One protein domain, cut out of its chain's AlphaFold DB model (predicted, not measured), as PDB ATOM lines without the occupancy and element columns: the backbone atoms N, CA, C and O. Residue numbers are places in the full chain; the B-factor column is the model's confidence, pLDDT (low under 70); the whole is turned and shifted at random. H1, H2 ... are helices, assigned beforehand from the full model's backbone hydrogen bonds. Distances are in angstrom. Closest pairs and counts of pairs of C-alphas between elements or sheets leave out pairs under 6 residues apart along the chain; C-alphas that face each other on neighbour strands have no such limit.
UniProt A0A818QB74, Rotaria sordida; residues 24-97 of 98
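This is residues 24 to 97 of the 98 residues of a protein of Rotaria sordida (UniProt A0A818QB74). A helical hairpin of H3 and H4 forms one end of a drawn-out model, and H2 reaches away from it as a long arm to a loop at the other end, where the short H1 sits. H1 and H2 pack on no helix, and the middle is open. The printed part has 74 residues with four named helices, H1, H2, H3 and H4 along the chain, and no named strand; its class is all helix. It is only just loose, close to extended, with a radius of gyration of the C-alphas of 16.5 A and spans of 45 by 29 by 21 A.

H1 is residues 29 to 32, its C-alpha 29 at (164.113, 33.146, 156.274). H2, residues 42 to 56, is the longest helix by residues and measures 21.6 A from first to last C-alpha. H3, residues 63 to 74, measures 16.3 A and begins with C-alpha 63 at (142.274, 49.891, 136.631). H4, residues 79 to 91, measures 18.1 A and ends with C-alpha 91 at (146.829, 35.070, 134.163).

H1 and H2 are apart, and H2 is apart from H3 and from H4. H3 and H4 touch as a hairpin, at a shallow tilt of 11 degrees, opposite ways; their closest C-alphas, those of Arg 72 and Leu 82, are 6.3 A apart. Every O i to N i+4 pair is within hydrogen-bond range in H2, H3 and H4; H1 is too short for such a pair.

The C-alphas farthest apart, those of Gly 34 and Thr 62, are 46.5 A apart. Residues 30 to 40, of which 30 to 32 belong to H1, stand free, and so do residues 47 to 63, of which 47 to 56 belong to H2. The printed part has no cut and no long link. The mean pLDDT of the printed part is 73.1, with low confidence for instance at residues 24 to 44 and 94 to 97.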
ATOM      1  N   VAL A  24     166.233  46.978 148.223       46.28
ATOM      2  CA  VAL A  24     165.511  46.179 149.207       46.28
ATOM      3  C   VAL A  24     165.757  44.714 148.861       46.28
ATOM      4  O   VAL A  24     165.063  44.121 148.039       46.28
ATOM      5  N   SER A  25     166.789  44.127 149.465       44.88
ATOM      6  CA  SER A  25     166.975  42.679 149.451       44.88
ATOM      7  C   SER A  25     166.049  42.061 150.491       44.88
ATOM      8  O   SER A  25     166.258  42.222 151.691       44.88
ATOM      9  N   ILE A  26     165.032  41.336 150.028       50.34
ATOM     10  CA  ILE A  26     164.256  40.437 150.882       50.34
ATOM     11  C   ILE A  26     165.178  39.266 151.226       50.34
ATOM     12  O   ILE A  26     165.447  38.412 150.382       50.34
ATOM     13  N   LEU A  27     165.719  39.262 152.444       52.25
ATOM     14  CA  LEU A  27     166.488  38.129 152.949       52.25
ATOM     15  C   LEU A  27     165.528  36.960 153.170       52.25
ATOM     16  O   LEU A  27     164.514  37.105 153.853       52.25
ATOM     17  N   SER A  28     165.841  35.805 152.591       50.16
ATOM     18  CA  SER A  28     165.076  34.585 152.830       50.16
ATOM     19  C   SER A  28     165.167  34.211 154.310       50.16
ATOM     20  O   SER A  28     166.236  34.319 154.908       50.16
ATOM     21  N   MET A  29     164.082  33.699 154.907       51.72
ATOM     22  CA  MET A  29     164.113  33.146 156.274       51.72
ATOM     23  C   MET A  29     165.186  32.054 156.456       51.72
ATOM     24  O   MET A  29     165.613  31.776 157.574       51.72
ATOM     25  N   ILE A  30     165.642  31.437 155.362       56.38
ATOM     26  CA  ILE A  30     166.729  30.448 155.365       56.38
ATOM     27  C   ILE A  30     168.081  31.110 155.691       56.38
ATOM     28  O   ILE A  30     168.915  30.500 156.357       56.38
ATOM     29  N   ASP A  31     168.277  32.374 155.312       53.38
ATOM     30  CA  ASP A  31     169.514  33.128 155.555       53.38
ATOM     31  C   ASP A  31     169.585  33.715 156.979       53.38
ATOM     32  O   ASP A  31     170.625  34.222 157.403       53.38
ATOM     33  N   THR A  32     168.487  33.653 157.743       53.50
ATOM     34  CA  THR A  32     168.369  34.232 159.094       53.50
ATOM     35  C   THR A  32     168.295  33.193 160.213       53.50
ATOM     36  O   THR A  32     168.103  33.567 161.376       53.50
ATOM     37  N   VAL A  33     168.519  31.907 159.902       49.50
ATOM     38  CA  VAL A  33     168.569  30.790 160.866       49.50
ATOM     39  C   VAL A  33     169.685  31.039 161.892       49.50
ATOM     40  O   VAL A  33     170.838  30.662 161.714       49.50
ATOM     41  N   GLY A  34     169.343  31.742 162.972       55.44
ATOM     42  CA  GLY A  34     170.265  32.130 164.041       55.44
ATOM     43  C   GLY A  34     169.987  33.496 164.673       55.44
ATOM     44  O   GLY A  34     170.441  33.741 165.789       55.44
ATOM     45  N   ARG A  35     169.216  34.387 164.030       52.94
ATOM     46  CA  ARG A  35     168.843  35.690 164.609       52.94
ATOM     47  C   ARG A  35     167.358  35.731 164.955       52.94
ATOM     48  O   ARG A  35     166.535  35.994 164.099       52.94
ATOM     49  N   SER A  36     167.069  35.520 166.242       51.16
ATOM     50  CA  SER A  36     165.951  36.118 166.994       51.16
ATOM     51  C   SER A  36     164.576  36.145 166.294       51.16
ATOM     52  O   SER A  36     164.281  37.016 165.482       51.16
ATOM     53  N   LEU A  37     163.679  35.263 166.752       52.12
ATOM     54  CA  LEU A  37     162.242  35.168 166.423       52.12
ATOM     55  C   LEU A  37     161.415  36.462 166.645       52.12
ATOM     56  O   LEU A  37     160.221  36.467 166.375       52.12
ATOM     57  N   ASN A  38     162.026  37.544 167.141       53.19
ATOM     58  CA  ASN A  38     161.376  38.835 167.394       53.19
ATOM     59  C   ASN A  38     161.595  39.873 166.281       53.19
ATOM     60  O   ASN A  38     161.219  41.034 166.446       53.19
ATOM     61  N   HIS A  39     162.212  39.499 165.162       54.81
ATOM     62  CA  HIS A  39     162.275  40.373 163.995       54.81
ATOM     63  C   HIS A  39     161.057  40.118 163.114       54.81
ATOM     64  O   HIS A  39     160.927  39.054 162.513       54.81
ATOM     65  N   LEU A  40     160.155  41.100 163.064       56.53
ATOM     66  CA  LEU A  40     159.079  41.126 162.083       56.53
ATOM     67  C   LEU A  40     159.717  41.041 160.693       56.53
ATOM     68  O   LEU A  40     160.628  41.817 160.391       56.53
ATOM     69  N   ASP A  41     159.280  40.069 159.894       63.66
ATOM     70  CA  ASP A  41     159.822  39.864 158.559       63.66
ATOM     71  C   ASP A  41     159.690  41.177 157.775       63.66
ATOM     72  O   ASP A  41     158.612  41.768 157.685       63.66
ATOM     73  N   GLN A  42     160.803  41.683 157.254       62.12
ATOM     74  CA  GLN A  42     160.808  42.958 156.541       62.12
ATOM     75  C   GLN A  42     159.864  42.905 155.335       62.12
ATOM     76  O   GLN A  42     159.158  43.877 155.067       62.12
ATOM     77  N   SER A  43     159.759  41.749 154.670       62.56
ATOM     78  CA  SER A  43     158.802  41.543 153.583       62.56
ATOM     79  C   SER A  43     157.355  41.661 154.057       62.56
ATOM     80  O   SER A  43     156.527  42.169 153.306       62.56
ATOM     81  N   PHE A  44     157.043  41.293 155.305       66.50
ATOM     82  CA  PHE A  44     155.705  41.456 155.873       66.50
ATOM     83  C   PHE A  44     155.326  42.936 155.992       66.50
ATOM     84  O   PHE A  44     154.246  43.323 155.553       66.50
ATOM     85  N   MET A  45     156.230  43.779 156.502       71.44
ATOM     86  CA  MET A  45     155.989  45.225 156.612       71.44
ATOM     87  C   MET A  45     155.805  45.888 155.246       71.44
ATOM     88  O   MET A  45     154.875  46.670 155.060       71.44
ATOM     89  N   TYR A  46     156.655  45.553 154.272       69.31
ATOM     90  CA  TYR A  46     156.537  46.115 152.925       69.31
ATOM     91  C   TYR A  46     155.294  45.613 152.196       69.31
ATOM     92  O   TYR A  46     154.612  46.398 151.542       69.31
ATOM     93  N   THR A  47     154.951  44.334 152.355       68.00
ATOM     94  CA  THR A  47     153.714  43.775 151.798       68.00
ATOM     95  C   THR A  47     152.495  44.473 152.391       68.00
ATOM     96  O   THR A  47     151.574  44.807 151.652       68.00
ATOM     97  N   GLN A  48     152.501  44.743 153.698       68.50
ATOM     98  CA  GLN A  48     151.406  45.434 154.369       68.50
ATOM     99  C   GLN A  48     151.249  46.876 153.869       68.50
ATOM    100  O   GLN A  48     150.141  47.274 153.525       68.50
ATOM    101  N   LEU A  49     152.350  47.622 153.734       72.50
ATOM    102  CA  LEU A  49     152.326  48.986 153.199       72.50
ATOM    103  C   LEU A  49     151.816  49.024 151.751       72.50
ATOM    104  O   LEU A  49     150.954  49.828 151.409       72.50
ATOM    105  N   VAL A  50     152.315  48.125 150.897       71.25
ATOM    106  CA  VAL A  50     151.851  48.011 149.506       71.25
ATOM    107  C   VAL A  50     150.367  47.650 149.468       71.25
ATOM    108  O   VAL A  50     149.620  48.228 148.685       71.25
ATOM    109  N   LYS A  51     149.915  46.738 150.332       67.06
ATOM    110  CA  LYS A  51     148.506  46.358 150.435       67.06
ATOM    111  C   LYS A  51     147.626  47.534 150.858       67.06
ATOM    112  O   LYS A  51     146.571  47.719 150.266       67.06
ATOM    113  N   GLU A  52     148.044  48.323 151.842       71.75
ATOM    114  CA  GLU A  52     147.316  49.517 152.293       71.75
ATOM    115  C   GLU A  52     147.196  50.550 151.171       71.75
ATOM    116  O   GLU A  52     146.086  50.981 150.863       71.75
ATOM    117  N   ILE A  53     148.297  50.835 150.467       71.56
ATOM    118  CA  ILE A  53     148.287  51.713 149.290       71.56
ATOM    119  C   ILE A  53     147.301  51.191 148.242       71.56
ATOM    120  O   ILE A  53     146.472  51.952 147.754       71.56
ATOM    121  N   LEU A  54     147.348  49.895 147.914       69.12
ATOM    122  CA  LEU A  54     146.453  49.282 146.928       69.12
ATOM    123  C   LEU A  54     144.978  49.289 147.368       69.12
ATOM    124  O   LEU A  54     144.104  49.427 146.515       69.12
ATOM    125  N   LEU A  55     144.687  49.157 148.665       68.19
ATOM    126  CA  LEU A  55     143.323  49.202 149.210       68.19
ATOM    127  C   LEU A  55     142.739  50.619 149.221       68.19
ATOM    128  O   LEU A  55     141.532  50.784 149.058       68.19
ATOM    129  N   GLU A  56     143.578  51.639 149.389       70.94
ATOM    130  CA  GLU A  56     143.172  53.044 149.279       70.94
ATOM    131  C   GLU A  56     142.969  53.487 147.820       70.94
ATOM    132  O   GLU A  56     142.357  54.528 147.548       70.94
ATOM    133  N   MET A  57     143.441  52.697 146.850       69.62
ATOM    134  CA  MET A  57     143.190  52.967 145.440       69.62
ATOM    135  C   MET A  57     141.733  52.694 145.075       69.62
ATOM    136  O   MET A  57     141.186  51.616 145.291       69.62
ATOM    137  N   VAL A  58     141.120  53.658 144.388       69.44
ATOM    138  CA  VAL A  58     139.830  53.440 143.730       69.44
ATOM    139  C   VAL A  58     140.048  52.476 142.564       69.44
ATOM    140  O   VAL A  58     140.562  52.854 141.508       69.44
ATOM    141  N   TYR A  59     139.681  51.216 142.774       72.31
ATOM    142  CA  TYR A  59     139.788  50.171 141.769       72.31
ATOM    143  C   TYR A  59     138.477  50.059 140.984       72.31
ATOM    144  O   TYR A  59     137.441  49.671 141.521       72.31
ATOM    145  N   ASP A  60     138.513  50.409 139.699       77.31
ATOM    146  CA  ASP A  60     137.392  50.241 138.777       77.31
ATOM    147  C   ASP A  60     137.657  49.065 137.810       77.31
ATOM    148  O   ASP A  60     138.668  48.358 137.886       77.31
ATOM    149  N   TYR A  61     136.722  48.779 136.900       76.38
ATOM    150  CA  TYR A  61     136.893  47.686 135.930       76.38
ATOM    151  C   TYR A  61     138.041  47.938 134.928       76.38
ATOM    152  O   TYR A  61     138.543  47.008 134.306       76.38
ATOM    153  N   THR A  62     138.497  49.185 134.808       82.50
ATOM    154  CA  THR A  62     139.555  49.635 133.892       82.50
ATOM    155  C   THR A  62     140.928  49.750 134.555       82.50
ATOM    156  O   THR A  62     141.929  49.824 133.846       82.50
ATOM    157  N   SER A  63     141.016  49.717 135.890       81.25
ATOM    158  CA  SER A  63     142.274  49.891 136.631       81.25
ATOM    159  C   SER A  63     143.369  48.901 136.217       81.25
ATOM    160  O   SER A  63     144.521  49.304 136.087       81.25
ATOM    161  N   LYS A  64     143.022  47.636 135.919       83.19
ATOM    162  CA  LYS A  64     143.975  46.645 135.371       83.19
ATOM    163  C   LYS A  64     144.555  47.104 134.028       83.19
ATOM    164  O   LYS A  64     145.765  47.077 133.840       83.19
ATOM    165  N   SER A  65     143.696  47.552 133.112       85.19
ATOM    166  CA  SER A  65     144.114  48.020 131.785       85.19
ATOM    167  C   SER A  65     145.003  49.258 131.881       85.19
ATOM    168  O   SER A  65     146.041  49.309 131.232       85.19
ATOM    169  N   LYS A  66     144.632  50.221 132.734       86.00
ATOM    170  CA  LYS A  66     145.415  51.443 132.978       86.00
ATOM    171  C   LYS A  66     146.810  51.123 133.524       86.00
ATOM    172  O   LYS A  66     147.781  51.747 133.111       86.00
ATOM    173  N   PHE A  67     146.920  50.127 134.405       84.62
ATOM    174  CA  PHE A  67     148.208  49.656 134.923       84.62
ATOM    175  C   PHE A  67     149.096  49.033 133.859       84.62
ATOM    176  O   PHE A  67     150.282  49.357 133.784       84.62
ATOM    177  N   ILE A  68     148.525  48.168 133.027       88.06
ATOM    178  CA  ILE A  68     149.266  47.529 131.941       88.06
ATOM    179  C   ILE A  68     149.745  48.581 130.941       88.06
ATOM    180  O   ILE A  68     150.912  48.568 130.563       88.06
ATOM    181  N   GLU A  69     148.876  49.508 130.537       90.56
ATOM    182  CA  GLU A  69     149.216  50.576 129.594       90.56
ATOM    183  C   GLU A  69     150.344  51.463 130.129       90.56
ATOM    184  O   GLU A  69     151.373  51.619 129.469       90.56
ATOM    185  N   PHE A  70     150.199  51.959 131.360       87.81
ATOM    186  CA  PHE A  70     151.231  52.744 132.032       87.81
ATOM    187  C   PHE A  70     152.570  51.994 132.090       87.81
ATOM    188  O   PHE A  70     153.618  52.544 131.746       87.81
ATOM    189  N   SER A  71     152.540  50.717 132.477       86.62
ATOM    190  CA  SER A  71     153.750  49.904 132.622       86.62
ATOM    191  C   SER A  71     154.424  49.639 131.277       86.62
ATOM    192  O   SER A  71     155.644  49.747 131.179       86.62
ATOM    193  N   ARG A  72     153.658  49.369 130.213       90.56
ATOM    194  CA  ARG A  72     154.209  49.183 128.860       90.56
ATOM    195  C   ARG A  72     154.875  50.444 128.325       90.56
ATOM    196  O   ARG A  72     155.944  50.345 127.736       90.56
ATOM    197  N   ILE A  73     154.278  51.616 128.551       91.00
ATOM    198  CA  ILE A  73     154.889  52.898 128.173       91.00
ATOM    199  C   ILE A  73     156.192  53.105 128.954       91.00
ATOM    200  O   ILE A  73     157.208  53.503 128.391       91.00
ATOM    201  N   ARG A  74     156.182  52.814 130.258       86.19
ATOM    202  CA  ARG A  74     157.319  53.064 131.151       86.19
ATOM    203  C   ARG A  74     158.509  52.129 130.921       86.19
ATOM    204  O   ARG A  74     159.648  52.535 131.184       86.19
ATOM    205  N   TYR A  75     158.236  50.900 130.499       90.00
ATOM    206  CA  TYR A  75     159.210  49.830 130.286       90.00
ATOM    207  C   TYR A  75     159.303  49.413 128.815       90.00
ATOM    208  O   TYR A  75     159.640  48.268 128.534       90.00
ATOM    209  N   SER A  76     159.025  50.331 127.883       90.69
ATOM    210  CA  SER A  76     159.017  50.056 126.438       90.69
ATOM    211  C   SER A  76     160.302  49.407 125.923       90.69
ATOM    212  O   SER A  76     160.261  48.668 124.947       90.69
ATOM    213  N   ASP A  77     161.421  49.669 126.601       93.00
ATOM    214  CA  ASP A  77     162.756  49.217 126.210       93.00
ATOM    215  C   ASP A  77     163.239  48.021 127.059       93.00
ATOM    216  O   ASP A  77     164.425  47.689 127.062       93.00
ATOM    217  N   ASN A  78     162.350  47.400 127.845       91.50
ATOM    218  CA  ASN A  78     162.674  46.288 128.736       91.50
ATOM    219  C   ASN A  78     161.768  45.078 128.475       91.50
ATOM    220  O   ASN A  78     160.742  44.894 129.130       91.50
ATOM    221  N   ASP A  79     162.210  44.216 127.558       91.56
ATOM    222  CA  ASP A  79     161.492  43.006 127.133       91.56
ATOM    223  C   ASP A  79     161.119  42.075 128.295       91.56
ATOM    224  O   ASP A  79     160.053  41.461 128.282       91.56
ATOM    225  N   PHE A  80     161.961  41.988 129.331       90.00
ATOM    226  CA  PHE A  80     161.668  41.172 130.511       90.00
ATOM    227  C   PHE A  80     160.448  41.706 131.271       90.00
ATOM    228  O   PHE A  80     159.539  40.949 131.604       90.00
ATOM    229  N   GLN A  81     160.401  43.018 131.511       87.88
ATOM    230  CA  GLN A  81     159.260  43.652 132.175       87.88
ATOM    231  C   GLN A  81     157.999  43.594 131.309       87.88
ATOM    232  O   GLN A  81     156.911  43.374 131.835       87.88
ATOM    233  N   LEU A  82     158.131  43.737 129.987       90.44
ATOM    234  CA  LEU A  82     157.008  43.581 129.063       90.44
ATOM    235  C   LEU A  82     156.431  42.159 129.106       90.44
ATOM    236  O   LEU A  82     155.214  42.017 129.207       90.44
ATOM    237  N   GLY A  83     157.282  41.130 129.149       89.06
ATOM    238  CA  GLY A  83     156.851  39.738 129.303       89.06
ATOM    239  C   GLY A  83     156.112  39.478 130.620       89.06
ATOM    240  O   GLY A  83     155.076  38.818 130.625       89.06
ATOM    241  N   LEU A  84     156.573  40.068 131.731       87.62
ATOM    242  CA  LEU A  84     155.850  40.003 133.009       87.62
ATOM    243  C   LEU A  84     154.475  40.687 132.936       87.62
ATOM    244  O   LEU A  84     153.521  40.228 133.564       87.62
ATOM    245  N   MET A  85     154.350  41.779 132.175       88.19
ATOM    246  CA  MET A  85     153.061  42.450 131.967       88.19
ATOM    247  C   MET A  85     152.113  41.632 131.085       88.19
ATOM    248  O   MET A  85     150.903  41.668 131.320       88.19
ATOM    249  N   ASP A  86     152.632  40.900 130.096       90.44
ATOM    250  CA  ASP A  86     151.849  39.961 129.287       90.44
ATOM    251  C   ASP A  86     151.300  38.828 130.166       90.44
ATOM    252  O   ASP A  86     150.087  38.612 130.203       90.44
ATOM    253  N   GLU A  87     152.163  38.198 130.970       91.06
ATOM    254  CA  GLU A  87     151.775  37.144 131.912       91.06
ATOM    255  C   GLU A  87     150.728  37.642 132.919       91.06
ATOM    256  O   GLU A  87     149.701  36.998 133.138       91.06
ATOM    257  N   PHE A  88     150.946  38.822 133.504       87.69
ATOM    258  CA  PHE A  88     149.983  39.441 134.411       87.69
ATOM    259  C   PHE A  88     148.645  39.727 133.717       87.69
ATOM    260  O   PHE A  88     147.576  39.524 134.299       87.69
ATOM    261  N   ASN A  89     148.663  40.191 132.467       87.81
ATOM    262  CA  ASN A  89     147.435  40.462 131.735       87.81
ATOM    263  C   ASN A  89     146.620  39.186 131.487       87.81
ATOM    264  O   ASN A  89     145.403  39.203 131.683       87.81
ATOM    265  N   GLU A  90     147.276  38.097 131.102       87.88
ATOM    266  CA  GLU A  90     146.625  36.829 130.768       87.88
ATOM    267  C   GLU A  90     146.174  36.055 132.011       87.88
ATOM    268  O   GLU A  90     145.039  35.582 132.067       87.88
ATOM    269  N   ASN A  91     147.026  35.980 133.035       86.62
ATOM    270  CA  ASN A  91     146.829  35.070 134.163       86.62
ATOM    271  C   ASN A  91     146.157  35.715 135.378       86.62
ATOM    272  O   ASN A  91     145.666  35.002 136.256       86.62
ATOM    273  N   TYR A  92     146.100  37.050 135.462       80.88
ATOM    274  CA  TYR A  92     145.429  37.707 136.584       80.88
ATOM    275  C   TYR A  92     143.916  37.467 136.539       80.88
ATOM    276  O   TYR A  92     143.193  38.090 135.749       80.88
ATOM    277  N   ASN A  93     143.449  36.607 137.446       77.19
ATOM    278  CA  ASN A  93     142.042  36.328 137.692       77.19
ATOM    279  C   ASN A  93     141.550  37.121 138.912       77.19
ATOM    280  O   ASN A  93     141.925  36.834 140.048       77.19
ATOM    281  N   ARG A  94     140.667  38.096 138.670       66.94
ATOM    282  CA  ARG A  94     140.084  38.952 139.715       66.94
ATOM    283  C   ARG A  94     139.311  38.150 140.770       66.94
ATOM    284  O   ARG A  94     139.301  38.561 141.919       66.94
ATOM    285  N   GLU A  95     138.683  37.035 140.406       67.31
ATOM    286  CA  GLU A  95     137.889  36.221 141.344       67.31
ATOM    287  C   GLU A  95     138.751  35.408 142.317       67.31
ATOM    288  O   GLU A  95     138.254  34.922 143.329       67.31
ATOM    289  N   LEU A  96     140.047  35.276 142.020       65.88
ATOM    290  CA  LEU A  96     141.035  34.612 142.872       65.88
ATOM    291  C   LEU A  96     141.950  35.613 143.593       65.88
ATOM    292  O   LEU A  96     142.840  35.202 144.337       65.88
ATOM    293  N   ALA A  97     141.755  36.916 143.365       60.59
ATOM    294  CA  ALA A  97     142.493  37.965 144.049       60.59
ATOM    295  C   ALA A  97     141.934  38.139 145.474       60.59
ATOM    296  O   ALA A  97     140.729  38.318 145.649       60.59
TER     297      ALA A  97